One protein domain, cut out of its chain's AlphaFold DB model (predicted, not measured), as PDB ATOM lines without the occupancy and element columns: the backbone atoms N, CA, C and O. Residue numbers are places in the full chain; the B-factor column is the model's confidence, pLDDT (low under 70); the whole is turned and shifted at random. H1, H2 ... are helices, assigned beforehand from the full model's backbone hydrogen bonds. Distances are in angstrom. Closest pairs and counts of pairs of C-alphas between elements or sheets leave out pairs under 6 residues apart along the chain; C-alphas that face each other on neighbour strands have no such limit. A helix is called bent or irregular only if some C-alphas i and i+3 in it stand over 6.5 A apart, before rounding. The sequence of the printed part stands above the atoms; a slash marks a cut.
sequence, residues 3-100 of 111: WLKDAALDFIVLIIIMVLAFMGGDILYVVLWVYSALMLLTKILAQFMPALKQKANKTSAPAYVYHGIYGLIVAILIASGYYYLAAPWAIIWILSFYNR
ATOM      1  N   TRP A   3       7.932 -47.343  32.580       57.12
ATOM      2  CA  TRP A   3       6.944 -46.492  31.907       57.12
ATOM      3  C   TRP A   3       5.981 -45.754  32.849       57.12
ATOM      4  O   TRP A   3       5.449 -44.707  32.493       57.12
ATOM      5  N   LEU A   4       5.756 -46.274  34.060       58.78
ATOM      6  CA  LEU A   4       4.853 -45.645  35.028       58.78
ATOM      7  C   LEU A   4       5.452 -44.352  35.590       58.78
ATOM      8  O   LEU A   4       4.714 -43.435  35.923       58.78
ATOM      9  N   LYS A   5       6.789 -44.266  35.661       61.66
ATOM     10  CA  LYS A   5       7.497 -43.056  36.098       61.66
ATOM     11  C   LYS A   5       7.394 -41.946  35.051       61.66
ATOM     12  O   LYS A   5       7.235 -40.791  35.423       61.66
ATOM     13  N   ASP A   6       7.407 -42.315  33.770       64.75
ATOM     14  CA  ASP A   6       7.261 -41.375  32.652       64.75
ATOM     15  C   ASP A   6       5.827 -40.832  32.524       64.75
ATOM     16  O   ASP A   6       5.636 -39.712  32.065       64.75
ATOM     17  N   ALA A   7       4.815 -41.607  32.937       67.50
ATOM     18  CA  ALA A   7       3.409 -41.188  32.941       67.50
ATOM     19  C   ALA A   7       2.940 -40.600  34.288       67.50
ATOM     20  O   ALA A   7       1.846 -40.044  34.369       67.50
ATOM     21  N   ALA A   8       3.743 -40.715  35.353       74.38
ATOM     22  CA  ALA A   8       3.368 -40.260  36.692       74.38
ATOM     23  C   ALA A   8       3.065 -38.757  36.730       74.38
ATOM     24  O   ALA A   8       2.130 -38.345  37.411       74.38
ATOM     25  N   LEU A   9       3.818 -37.950  35.976       73.88
ATOM     26  CA  LEU A   9       3.595 -36.508  35.910       73.88
ATOM     27  C   LEU A   9       2.223 -36.183  35.304       73.88
ATOM     28  O   LEU A   9       1.479 -35.405  35.891       73.88
ATOM     29  N   ASP A  10       1.854 -36.823  34.190       76.44
ATOM     30  CA  ASP A  10       0.535 -36.645  33.570       76.44
ATOM     31  C   ASP A  10      -0.604 -37.099  34.498       76.44
ATOM     32  O   ASP A  10      -1.640 -36.443  34.563       76.44
ATOM     33  N   PHE A  11      -0.412 -38.179  35.267       78.88
ATOM     34  CA  PHE A  11      -1.383 -38.620  36.277       78.88
ATOM     35  C   PHE A  11      -1.551 -37.611  37.417       78.88
ATOM     36  O   PHE A  11      -2.676 -37.333  37.827       78.88
ATOM     37  N   ILE A  12      -0.452 -37.044  37.919       83.56
ATOM     38  CA  ILE A  12      -0.500 -35.996  38.948       83.56
ATOM     39  C   ILE A  12      -1.255 -34.781  38.408       83.56
ATOM     40  O   ILE A  12      -2.135 -34.254  39.082       83.56
ATOM     41  N   VAL A  13      -0.967 -34.374  37.172       81.94
ATOM     42  CA  VAL A  13      -1.657 -33.255  36.522       81.94
ATOM     43  C   VAL A  13      -3.144 -33.551  36.341       81.94
ATOM     44  O   VAL A  13      -3.965 -32.682  36.616       81.94
ATOM     45  N   LEU A  14      -3.513 -34.779  35.966       84.19
ATOM     46  CA  LEU A  14      -4.909 -35.204  35.878       84.19
ATOM     47  C   LEU A  14      -5.639 -35.057  37.222       84.19
ATOM     48  O   LEU A  14      -6.755 -34.541  37.258       84.19
ATOM     49  N   ILE A  15      -4.999 -35.452  38.326       85.25
ATOM     50  CA  ILE A  15      -5.552 -35.286  39.677       85.25
ATOM     51  C   ILE A  15      -5.694 -33.798  40.023       85.25
ATOM     52  O   ILE A  15      -6.740 -33.393  40.520       85.25
ATOM     53  N   ILE A  16      -4.692 -32.964  39.724       84.69
ATOM     54  CA  ILE A  16      -4.754 -31.514  39.982       84.69
ATOM     55  C   ILE A  16      -5.883 -30.859  39.171       84.69
ATOM     56  O   ILE A  16      -6.608 -30.024  39.702       84.69
ATOM     57  N   ILE A  17      -6.070 -31.258  37.910       83.12
ATOM     58  CA  ILE A  17      -7.171 -30.783  37.060       83.12
ATOM     59  C   ILE A  17      -8.523 -31.202  37.638       83.12
ATOM     60  O   ILE A  17      -9.452 -30.400  37.652       83.12
ATOM     61  N   MET A  18      -8.628 -32.425  38.163       83.06
ATOM     62  CA  MET A  18      -9.833 -32.888  38.848       83.06
ATOM     63  C   MET A  18     -10.106 -32.061  40.113       83.06
ATOM     64  O   MET A  18     -11.229 -31.612  40.319       83.06
ATOM     65  N   VAL A  19      -9.085 -31.778  40.925       84.94
ATOM     66  CA  VAL A  19      -9.219 -30.904  42.103       84.94
ATOM     67  C   VAL A  19      -9.667 -29.500  41.700       84.94
ATOM     68  O   VAL A  19     -10.607 -28.985  42.298       84.94
ATOM     69  N   LEU A  20      -9.072 -28.903  40.661       83.25
ATOM     70  CA  LEU A  20      -9.511 -27.605  40.138       83.25
ATOM     71  C   LEU A  20     -10.980 -27.655  39.685       83.25
ATOM     72  O   LEU A  20     -11.743 -26.751  40.004       83.25
ATOM     73  N   ALA A  21     -11.379 -28.708  38.972       80.81
ATOM     74  CA  ALA A  21     -12.737 -28.880  38.462       80.81
ATOM     75  C   ALA A  21     -13.805 -28.946  39.568       80.81
ATOM     76  O   ALA A  21     -14.911 -28.453  39.362       80.81
ATOM     77  N   PHE A  22     -13.487 -29.546  40.721       82.00
ATOM     78  CA  PHE A  22     -14.440 -29.722  41.826       82.00
ATOM     79  C   PHE A  22     -14.342 -28.654  42.921       82.00
ATOM     80  O   PHE A  22     -15.363 -28.282  43.492       82.00
ATOM     81  N   MET A  23     -13.136 -28.183  43.246       84.06
ATOM     82  CA  MET A  23     -12.903 -27.240  44.349       84.06
ATOM     83  C   MET A  23     -12.723 -25.794  43.874       84.06
ATOM     84  O   MET A  23     -12.873 -24.872  44.673       84.06
ATOM     85  N   GLY A  24     -12.416 -25.583  42.591       74.31
ATOM     86  CA  GLY A  24     -12.034 -24.275  42.068       74.31
ATOM     87  C   GLY A  24     -10.703 -23.773  42.642       74.31
ATOM     88  O   GLY A  24     -10.067 -24.413  43.481       74.31
ATOM     89  N   GLY A  25     -10.247 -22.616  42.163       80.88
ATOM     90  CA  GLY A  25      -9.068 -21.940  42.703       80.88
ATOM     91  C   GLY A  25      -8.253 -21.217  41.639       80.88
ATOM     92  O   GLY A  25      -7.632 -21.848  40.783       80.88
ATOM     93  N   ASP A  26      -8.188 -19.891  41.743       81.25
ATOM     94  CA  ASP A  26      -7.505 -19.036  40.763       81.25
ATOM     95  C   ASP A  26      -6.002 -19.338  40.668       81.25
ATOM     96  O   ASP A  26      -5.427 -19.349  39.581       81.25
ATOM     97  N   ILE A  27      -5.363 -19.672  41.796       83.31
ATOM     98  CA  ILE A  27      -3.941 -20.047  41.830       83.31
ATOM     99  C   ILE A  27      -3.710 -21.359  41.066       83.31
ATOM    100  O   ILE A  27      -2.806 -21.431  40.234       83.31
ATOM    101  N   LEU A  28      -4.534 -22.386  41.311       80.31
ATOM    102  CA  LEU A  28      -4.435 -23.669  40.604       80.31
ATOM    103  C   LEU A  28      -4.682 -23.486  39.104       80.31
ATOM    104  O   LEU A  28      -3.965 -24.070  38.294       80.31
ATOM    105  N   TYR A  29      -5.658 -22.648  38.746       80.56
ATOM    106  CA  TYR A  29      -5.963 -22.309  37.362       80.56
ATOM    107  C   TYR A  29      -4.751 -21.692  36.656       80.56
ATOM    108  O   TYR A  29      -4.344 -22.185  35.605       80.56
ATOM    109  N   VAL A  30      -4.115 -20.676  37.253       85.12
ATOM    110  CA  VAL A  30      -2.927 -20.020  36.675       85.12
ATOM    111  C   VAL A  30      -1.750 -20.990  36.563       85.12
ATOM    112  O   VAL A  30      -1.112 -21.057  35.511       85.12
ATOM    113  N   VAL A  31      -1.476 -21.780  37.606       85.38
ATOM    114  CA  VAL A  31      -0.384 -22.770  37.596       85.38
ATOM    115  C   VAL A  31      -0.597 -23.809  36.495       85.38
ATOM    116  O   VAL A  31       0.321 -24.082  35.717       85.38
ATOM    117  N   LEU A  32      -1.812 -24.354  36.379       84.12
ATOM    118  CA  LEU A  32      -2.158 -25.301  35.322       84.12
ATOM    119  C   LEU A  32      -2.070 -24.657  33.939       84.12
ATOM    120  O   LEU A  32      -1.651 -25.321  32.990       84.12
ATOM    121  N   TRP A  33      -2.424 -23.379  33.808       84.06
ATOM    122  CA  TRP A  33      -2.340 -22.663  32.540       84.06
ATOM    123  C   TRP A  33      -0.885 -22.492  32.083       84.06
ATOM    124  O   TRP A  33      -0.553 -22.857  30.955       84.06
ATOM    125  N   VAL A  34       0.007 -22.042  32.976       85.94
ATOM    126  CA  VAL A  34       1.452 -21.926  32.701       85.94
ATOM    127  C   VAL A  34       2.050 -23.290  32.356       85.94
ATOM    128  O   VAL A  34       2.773 -23.410  31.366       85.94
ATOM    129  N   TYR A  35       1.709 -24.332  33.119       83.44
ATOM    130  CA  TYR A  35       2.162 -25.695  32.846       83.44
ATOM    131  C   TYR A  35       1.695 -26.193  31.470       83.44
ATOM    132  O   TYR A  35       2.501 -26.685  30.681       83.44
ATOM    133  N   SER A  36       0.409 -26.017  31.153       83.25
ATOM    134  CA  SER A  36      -0.184 -26.448  29.880       83.25
ATOM    135  C   SER A  36       0.446 -25.718  28.694       83.25
ATOM    136  O   SER A  36       0.770 -26.343  27.683       83.25
ATOM    137  N   ALA A  37       0.677 -24.407  28.825       82.38
ATOM    138  CA  ALA A  37       1.361 -23.606  27.816       82.38
ATOM    139  C   ALA A  37       2.805 -24.083  27.605       82.38
ATOM    140  O   ALA A  37       3.229 -24.268  26.465       82.38
ATOM    141  N   LEU A  38       3.543 -24.354  28.686       82.88
ATOM    142  CA  LEU A  38       4.918 -24.852  28.620       82.88
ATOM    143  C   LEU A  38       4.994 -26.245  27.974       82.88
ATOM    144  O   LEU A  38       5.885 -26.514  27.162       82.88
ATOM    145  N   MET A  39       4.037 -27.119  28.293       81.38
ATOM    146  CA  MET A  39       3.916 -28.459  27.720       81.38
ATOM    147  C   MET A  39       3.598 -28.410  26.221       81.38
ATOM    148  O   MET A  39       4.199 -29.126  25.420       81.38
ATOM    149  N   LEU A  40       2.678 -27.535  25.815       80.81
ATOM    150  CA  LEU A  40       2.357 -27.322  24.408       80.81
ATOM    151  C   LEU A  40       3.562 -26.747  23.653       80.81
ATOM    152  O   LEU A  40       3.916 -27.257  22.590       80.81
ATOM    153  N   LEU A  41       4.233 -25.748  24.233       82.31
ATOM    154  CA  LEU A  41       5.420 -25.128  23.652       82.31
ATOM    155  C   LEU A  41       6.528 -26.165  23.446       82.31
ATOM    156  O   LEU A  41       7.061 -26.281  22.348       82.31
ATOM    157  N   THR A  42       6.819 -26.994  24.450       79.38
ATOM    158  CA  THR A  42       7.794 -28.090  24.314       79.38
ATOM    159  C   THR A  42       7.396 -29.102  23.242       79.38
ATOM    160  O   THR A  42       8.261 -29.538  22.481       79.38
ATOM    161  N   LYS A  43       6.106 -29.437  23.105       75.31
ATOM    162  CA  LYS A  43       5.611 -30.324  22.037       75.31
ATOM    163  C   LYS A  43       5.795 -29.716  20.642       75.31
ATOM    164  O   LYS A  43       6.185 -30.428  19.717       75.31
ATOM    165  N   ILE A  44       5.560 -28.410  20.505       79.38
ATOM    166  CA  ILE A  44       5.792 -27.655  19.267       79.38
ATOM    167  C   ILE A  44       7.292 -27.600  18.958       79.38
ATOM    168  O   ILE A  44       7.696 -27.979  17.863       79.38
ATOM    169  N   LEU A  45       8.137 -27.212  19.919       78.06
ATOM    170  CA  LEU A  45       9.594 -27.175  19.740       78.06
ATOM    171  C   LEU A  45      10.154 -28.553  19.365       78.06
ATOM    172  O   LEU A  45      11.012 -28.649  18.488       78.06
ATOM    173  N   ALA A  46       9.641 -29.630  19.965       72.81
ATOM    174  CA  ALA A  46      10.030 -30.997  19.627       72.81
ATOM    175  C   ALA A  46       9.657 -31.400  18.188       72.81
ATOM    176  O   ALA A  46      10.274 -32.313  17.640       72.81
ATOM    177  N   GLN A  47       8.689 -30.727  17.555       70.38
ATOM    178  CA  GLN A  47       8.371 -30.940  16.142       70.38
ATOM    179  C   GLN A  47       9.438 -30.333  15.217       70.38
ATOM    180  O   GLN A  47       9.747 -30.924  14.185       70.38
ATOM    181  N   PHE A  48      10.029 -29.198  15.602       75.12
ATOM    182  CA  PHE A  48      11.088 -28.527  14.836       75.12
ATOM    183  C   PHE A  48      12.492 -29.062  15.156       75.12
ATOM    184  O   PHE A  48      13.378 -29.009  14.305       75.12
ATOM    185  N   MET A  49      12.706 -29.604  16.360       71.62
ATOM    186  CA  MET A  49      14.003 -30.114  16.810       71.62
ATOM    187  C   MET A  49      14.006 -31.649  16.947       71.62
ATOM    188  O   MET A  49      13.548 -32.183  17.964       71.62
ATOM    189  N   PRO A  50      14.608 -32.391  15.994       62.84
ATOM    190  CA  PRO A  50      14.665 -33.853  16.051       62.84
ATOM    191  C   PRO A  50      15.420 -34.387  17.281       62.84
ATOM    192  O   PRO A  50      15.071 -35.448  17.798       62.84
ATOM    193  N   ALA A  51      16.394 -33.634  17.807       62.19
ATOM    194  CA  ALA A  51      17.131 -33.987  19.024       62.19
ATOM    195  C   ALA A  51      16.233 -34.037  20.280       62.19
ATOM    196  O   ALA A  51      16.386 -34.921  21.125       62.19
ATOM    197  N   LEU A  52      15.254 -33.128  20.386       58.03
ATOM    198  CA  LEU A  52      14.270 -33.127  21.475       58.03
ATOM    199  C   LEU A  52      13.244 -34.250  21.291       58.03
ATOM    200  O   LEU A  52      12.904 -34.940  22.254       58.03
ATOM    201  N   LYS A  53      12.826 -34.505  20.045       60.75
ATOM    202  CA  LYS A  53      11.952 -35.631  19.690       60.75
ATOM    203  C   LYS A  53      12.553 -36.977  20.102       60.75
ATOM    204  O   LYS A  53      11.838 -37.837  20.609       60.75
ATOM    205  N   GLN A  54      13.866 -37.149  19.944       57.56
ATOM    206  CA  GLN A  54      14.571 -38.382  20.302       57.56
ATOM    207  C   GLN A  54      14.607 -38.636  21.817       57.56
ATOM    208  O   GLN A  54      14.538 -39.789  22.235       57.56
ATOM    209  N   LYS A  55      14.677 -37.582  22.647       57.06
ATOM    210  CA  LYS A  55      14.540 -37.707  24.109       57.06
ATOM    211  C   LYS A  55      13.093 -37.947  24.535       57.06
ATOM    212  O   LYS A  55      12.867 -38.785  25.399       57.06
ATOM    213  N   ALA A  56      12.128 -37.274  23.907       56.69
ATOM    214  CA  ALA A  56      10.704 -37.456  24.196       56.69
ATOM    215  C   ALA A  56      10.201 -38.867  23.828       56.69
ATOM    216  O   ALA A  56       9.394 -39.440  24.550       56.69
ATOM    217  N   ASN A  57      10.734 -39.468  22.758       53.75
ATOM    218  CA  ASN A  57      10.418 -40.840  22.341       53.75
ATOM    219  C   ASN A  57      11.097 -41.937  23.181       53.75
ATOM    220  O   ASN A  57      10.887 -43.113  22.899       53.75
ATOM    221  N   LYS A  58      11.896 -41.598  24.207       52.84
ATOM    222  CA  LYS A  58      12.415 -42.605  25.154       52.84
ATOM    223  C   LYS A  58      11.361 -43.101  26.146       52.84
ATOM    224  O   LYS A  58      11.666 -43.981  26.946       52.84
ATOM    225  N   THR A  59      10.141 -42.570  26.090       54.62
ATOM    226  CA  THR A  59       9.025 -43.103  26.865       54.62
ATOM    227  C   THR A  59       8.671 -44.512  26.381       54.62
ATOM    228  O   THR A  59       8.362 -44.737  25.212       54.62
ATOM    229  N   SER A  60       8.743 -45.484  27.294       51.78
ATOM    230  CA  SER A  60       8.260 -46.855  27.057       51.78
ATOM    231  C   SER A  60       6.750 -46.989  27.277       51.78
ATOM    232  O   SER A  60       6.221 -48.100  27.213       51.78
ATOM    233  N   ALA A  61       6.043 -45.895  27.589       54.34
ATOM    234  CA  ALA A  61       4.609 -45.958  27.818       54.34
ATOM    235  C   ALA A  61       3.851 -46.131  26.486       54.34
ATOM    236  O   ALA A  61       4.107 -45.411  25.516       54.34
ATOM    237  N   PRO A  62       2.900 -47.080  26.417       58.47
ATOM    238  CA  PRO A  62       2.136 -47.313  25.204       58.47
ATOM    239  C   PRO A  62       1.345 -46.068  24.786       58.47
ATOM    240  O   PRO A  62       0.651 -45.454  25.597       58.47
ATOM    241  N   ALA A  63       1.382 -45.723  23.497       64.75
ATOM    242  CA  ALA A  63       0.759 -44.504  22.967       64.75
ATOM    243  C   ALA A  63      -0.759 -44.393  23.234       64.75
ATOM    244  O   ALA A  63      -1.301 -43.289  23.243       64.75
ATOM    245  N   TYR A  64      -1.452 -45.517  23.456       67.00
ATOM    246  CA  TYR A  64      -2.875 -45.526  23.808       67.00
ATOM    247  C   TYR A  64      -3.148 -45.022  25.233       67.00
ATOM    248  O   TYR A  64      -4.198 -44.428  25.457       67.00
ATOM    249  N   VAL A  65      -2.208 -45.196  26.172       67.62
ATOM    250  CA  VAL A  65      -2.357 -44.756  27.571       67.62
ATOM    251  C   VAL A  65      -2.371 -43.233  27.634       67.62
ATOM    252  O   VAL A  65      -3.325 -42.649  28.138       67.62
ATOM    253  N   TYR A  66      -1.378 -42.583  27.020       69.56
ATOM    254  CA  TYR A  66      -1.345 -41.122  26.911       69.56
ATOM    255  C   TYR A  66      -2.562 -40.569  26.170       69.56
ATOM    256  O   TYR A  66      -3.103 -39.538  26.551       69.56
ATOM    257  N   HIS A  67      -3.032 -41.266  25.132       75.19
ATOM    258  CA  HIS A  67      -4.211 -40.836  24.390       75.19
ATOM    259  C   HIS A  67      -5.485 -40.858  25.247       75.19
ATOM    260  O   HIS A  67      -6.283 -39.927  25.163       75.19
ATOM    261  N   GLY A  68      -5.654 -41.888  26.084       77.88
ATOM    262  CA  GLY A  68      -6.757 -41.973  27.040       77.88
ATOM    263  C   GLY A  68      -6.683 -40.885  28.111       77.88
ATOM    264  O   GLY A  68      -7.681 -40.217  28.360       77.88
ATOM    265  N   ILE A  69      -5.496 -40.652  28.679       80.50
ATOM    266  CA  ILE A  69      -5.273 -39.609  29.695       80.50
ATOM    267  C   ILE A  69      -5.578 -38.220  29.119       80.50
ATOM    268  O   ILE A  69      -6.349 -37.472  29.712       80.50
ATOM    269  N   TYR A  70      -5.042 -37.884  27.941       81.12
ATOM    270  CA  TYR A  70      -5.290 -36.584  27.308       81.12
ATOM    271  C   TYR A  70      -6.756 -36.387  26.924       81.12
ATOM    272  O   TYR A  70      -7.303 -35.318  27.183       81.12
ATOM    273  N   GLY A  71      -7.408 -37.416  26.372       82.88
ATOM    274  CA  GLY A  71      -8.840 -37.361  26.077       82.88
ATOM    275  C   GLY A  71      -9.680 -37.139  27.337       82.88
ATOM    276  O   GLY A  71     -10.590 -36.312  27.328       82.88
ATOM    277  N   LEU A  72      -9.332 -37.808  28.442       85.56
ATOM    278  CA  LEU A  72     -10.024 -37.650  29.721       85.56
ATOM    279  C   LEU A  72      -9.827 -36.245  30.306       85.56
ATOM    280  O   LEU A  72     -10.793 -35.639  30.758       85.56
ATOM    281  N   ILE A  73      -8.609 -35.697  30.241       84.50
ATOM    282  CA  ILE A  73      -8.320 -34.327  30.692       84.50
ATOM    283  C   ILE A  73      -9.142 -33.307  29.902       84.50
ATOM    284  O   ILE A  73      -9.765 -32.431  30.497       84.50
ATOM    285  N   VAL A  74      -9.186 -33.437  28.573       86.56
ATOM    286  CA  VAL A  74      -9.987 -32.553  27.715       86.56
ATOM    287  C   VAL A  74     -11.473 -32.669  28.056       86.56
ATOM    288  O   VAL A  74     -12.135 -31.645  28.202       86.56
ATOM    289  N   ALA A  75     -11.989 -33.888  28.237       86.56
ATOM    290  CA  ALA A  75     -13.387 -34.112  28.599       86.56
ATOM    291  C   ALA A  75     -13.747 -33.472  29.949       86.56
ATOM    292  O   ALA A  75     -14.764 -32.787  30.040       86.56
ATOM    293  N   ILE A  76     -12.895 -33.637  30.969       85.62
ATOM    294  CA  ILE A  76     -13.083 -33.023  32.291       85.62
ATOM    295  C   ILE A  76     -13.053 -31.494  32.172       85.62
ATOM    296  O   ILE A  76     -13.983 -30.836  32.622       85.62
ATOM    297  N   LEU A  77     -12.042 -30.917  31.513       83.44
ATOM    298  CA  LEU A  77     -11.913 -29.460  31.378       83.44
ATOM    299  C   LEU A  77     -13.089 -28.824  30.622       83.44
ATOM    300  O   LEU A  77     -13.544 -27.749  31.011       83.44
ATOM    301  N   ILE A  78     -13.592 -29.479  29.568       86.75
ATOM    302  CA  ILE A  78     -14.777 -29.022  28.828       86.75
ATOM    303  C   ILE A  78     -16.025 -29.111  29.710       86.75
ATOM    304  O   ILE A  78     -16.774 -28.139  29.786       86.75
ATOM    305  N   ALA A  79     -16.236 -30.237  30.401       85.56
ATOM    306  CA  ALA A  79     -17.385 -30.424  31.288       85.56
ATOM    307  C   ALA A  79     -17.403 -29.415  32.451       85.56
ATOM    308  O   ALA A  79     -18.471 -28.993  32.884       85.56
ATOM    309  N   SER A  80     -16.228 -28.990  32.919       82.25
ATOM    310  CA  SER A  80     -16.061 -27.977  33.968       82.25
ATOM    311  C   SER A  80     -16.085 -26.528  33.458       82.25
ATOM    312  O   SER A  80     -15.931 -25.607  34.253       82.25
ATOM    313  N   GLY A  81     -16.249 -26.295  32.149       83.31
ATOM    314  CA  GLY A  81     -16.309 -24.950  31.560       83.31
ATOM    315  C   GLY A  81     -14.955 -24.244  31.386       83.31
ATOM    316  O   GLY A  81     -14.908 -23.082  30.979       83.31
ATOM    317  N   TYR A  82     -13.833 -24.929  31.627       83.62
ATOM    318  CA  TYR A  82     -12.478 -24.384  31.485       83.62
ATOM    319  C   TYR A  82     -11.952 -24.510  30.045       83.62
ATOM    320  O   TYR A  82     -10.883 -25.073  29.789       83.62
ATOM    321  N   TYR A  83     -12.687 -23.949  29.080       82.31
ATOM    322  CA  TYR A  83     -12.400 -24.079  27.643       82.31
ATOM    323  C   TYR A  83     -11.003 -23.574  27.241       82.31
ATOM    324  O   TYR A  83     -10.345 -24.172  26.389       82.31
ATOM    325  N   TYR A  84     -10.516 -22.508  27.885       81.31
ATOM    326  CA  TYR A  84      -9.187 -21.949  27.621       81.31
ATOM    327  C   TYR A  84      -8.048 -22.888  28.021       81.31
ATOM    328  O   TYR A  84      -7.014 -22.900  27.357       81.31
ATOM    329  N   LEU A  85      -8.234 -23.687  29.077       80.62
ATOM    330  CA  LEU A  85      -7.301 -24.761  29.413       80.62
ATOM    331  C   LEU A  85      -7.528 -25.979  28.526       80.62
ATOM    332  O   LEU A  85      -6.559 -26.603  28.116       80.62
ATOM    333  N   ALA A  86      -8.771 -26.301  28.167       83.88
ATOM    334  CA  ALA A  86      -9.055 -27.438  27.297       83.88
ATOM    335  C   ALA A  86      -8.376 -27.319  25.920       83.88
ATOM    336  O   ALA A  86      -7.931 -28.327  25.376       83.88
ATOM    337  N   ALA A  87      -8.250 -26.108  25.367       84.00
ATOM    338  CA  ALA A  87      -7.682 -25.882  24.037       84.00
ATOM    339  C   ALA A  87      -6.230 -26.402  23.873       84.00
ATOM    340  O   ALA A  87      -6.001 -27.217  22.974       84.00
ATOM    341  N   PRO A  88      -5.252 -26.032  24.728       82.75
ATOM    342  CA  PRO A  88      -3.913 -26.614  24.690       82.75
ATOM    343  C   PRO A  88      -3.911 -28.143  24.779       82.75
ATOM    344  O   PRO A  88      -3.233 -28.812  23.997       82.75
ATOM    345  N   TRP A  89      -4.703 -28.707  25.694       84.06
ATOM    346  CA  TRP A  89      -4.793 -30.155  25.886       84.06
ATOM    347  C   TRP A  89      -5.406 -30.861  24.673       84.06
ATOM    348  O   TRP A  89      -4.913 -31.911  24.266       84.06
ATOM    349  N   ALA A  90      -6.402 -30.255  24.024       83.88
ATOM    350  CA  ALA A  90      -6.991 -30.763  22.791       83.88
ATOM    351  C   ALA A  90      -5.977 -30.762  21.636       83.88
ATOM    352  O   ALA A  90      -5.871 -31.747  20.906       83.88
ATOM    353  N   ILE A  91      -5.161 -29.711  21.506       83.81
ATOM    354  CA  ILE A  91      -4.081 -29.661  20.506       83.81
ATOM    355  C   ILE A  91      -3.040 -30.754  20.788       83.81
ATOM    356  O   ILE A  91      -2.653 -31.501  19.886       83.81
ATOM    357  N   ILE A  92      -2.616 -30.899  22.047       80.31
ATOM    358  CA  ILE A  92      -1.694 -31.951  22.507       80.31
ATOM    359  C   ILE A  92      -2.254 -33.345  22.192       80.31
ATOM    360  O   ILE A  92      -1.482 -34.227  21.787       80.31
ATOM    361  N   TRP A  93      -3.565 -33.533  22.355       82.19
ATOM    362  CA  TRP A  93      -4.287 -34.769  22.074       82.19
ATOM    363  C   TRP A  93      -4.338 -35.087  20.571       82.19
ATOM    364  O   TRP A  93      -3.993 -36.202  20.173       82.19
ATOM    365  N   ILE A  94      -4.638 -34.099  19.719       79.50
ATOM    366  CA  ILE A  94      -4.626 -34.248  18.252       79.50
ATOM    367  C   ILE A  94      -3.207 -34.542  17.745       79.50
ATOM    368  O   ILE A  94      -3.001 -35.472  16.963       79.50
ATOM    369  N   LEU A  95      -2.195 -33.815  18.230       73.56
ATOM    370  CA  LEU A  95      -0.791 -34.057  17.869       73.56
ATOM    371  C   LEU A  95      -0.318 -35.461  18.277       73.56
ATOM    372  O   LEU A  95       0.492 -36.074  17.579       73.56
ATOM    373  N   SER A  96      -0.850 -36.003  19.378       69.88
ATOM    374  CA  SER A  96      -0.621 -37.394  19.792       69.88
ATOM    375  C   SER A  96      -1.129 -38.407  18.758       69.88
ATOM    376  O   SER A  96      -0.567 -39.500  18.669       69.88
ATOM    377  N   PHE A  97      -2.152 -38.067  17.971       69.88
ATOM    378  CA  PHE A  97      -2.670 -38.922  16.904       69.88
ATOM    379  C   PHE A  97      -1.700 -38.988  15.715       69.88
ATOM    380  O   PHE A  97      -1.400 -40.074  15.220       69.88
ATOM    381  N   TYR A  98      -1.148 -37.839  15.311       64.94
ATOM    382  CA  TYR A  98      -0.234 -37.723  14.166       64.94
ATOM    383  C   TYR A  98       1.169 -38.275  14.429       64.94
ATOM    384  O   TYR A  98       1.788 -38.828  13.522       64.94
ATOM    385  N   ASN A  99       1.671 -38.156  15.661       61.34
ATOM    386  CA  ASN A  99       3.004 -38.647  16.025       61.34
ATOM    387  C   ASN A  99       3.048 -40.147  16.360       61.34
ATOM    388  O   ASN A  99       4.103 -40.637  16.770       61.34
ATOM    389  N   ARG A 100       1.957 -40.903  16.160       56.97
ATOM    390  CA  ARG A 100       2.034 -42.367  16.225       56.97
ATOM    391  C   ARG A 100       2.991 -42.843  15.129       56.97
ATOM    392  O   ARG A 100       2.738 -42.551  13.957       56.97
TER     393      ARG A 100
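AT A GLANCE: This is residues 3 to 100 of the 111 residues of an uncharacterized protein of Gracilimonas mengyeensis (UniProt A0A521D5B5). Four helices form an up-and-down bundle, each running against the one before it: the hairpin of H1 and H2 packs along the hairpin of H4 and H5. H1 and H2 spread apart as a V from their linked ends, and short H3 sits by the far end of H2, at the V's open end. The 98 printed residues have five named helices, H1 to H5 in chain order, and no named strand; the class is all helix. The whole is compact, with a radius of gyration of the C-alphas of 13.4 A, and elongated, spanning 39 by 25 by 20 A.

HOW THE PARTS SIT: H2, residues 26 to 48, touches H5, residues 83 to 98, the same way at a shallow tilt of 27 degrees; their closest C-alphas, of Trp 33 and Leu 85, are 6.2 A apart. H1, residues 3 to 23, forms a hairpin with H2, touching it with residues 16 to 20 alone; the closest C-alphas, of Leu 20 and Leu 28, are 6.4 A apart, and the tilt of 36 degrees is only just steep. H4, residues 63 to 79, forms a hairpin with H5 at a shallow tilt of 21 degrees, with the C-alphas of Val 74 and Ala 86 closest at 5.2 A. H4 touches H1 the same way at 8 degrees, a shallow tilt, closest at the C-alphas of Leu 14 and Ile 73, 6.3 A. H3, residues 50 to 56, and H2 touch only at the corner. H1 and H5 are apart, as are H2 and H4. Every O i to N i+4 pair is within hydrogen-bond range in H2 and H4; the counts are 15 of 17 in H1, 2 of 3 in H3 and 10 of 12 in H5.

IN THESE COORDINATES: H2 is 33.3 A long, H1 30.3 A, H4 24.4 A, H5 22.7 A and H3 9.7 A. H1 begins at C-alpha 3, (6.944, -46.492, 31.907), has a kink of 30 degrees near residue 10, and is only just irregular, C-alphas 6 and 9 being 6.9 A apart. H5 ends at C-alpha 98, (-0.234, -37.723, 14.166).

THE WHOLE: The two C-alphas farthest apart, of Met 23 and Pro 50, are 40.1 A apart. The printed part has no cut and no long link. The pLDDT is under 70 in residues 3 to 7, 50 to 66 and 96 to 100.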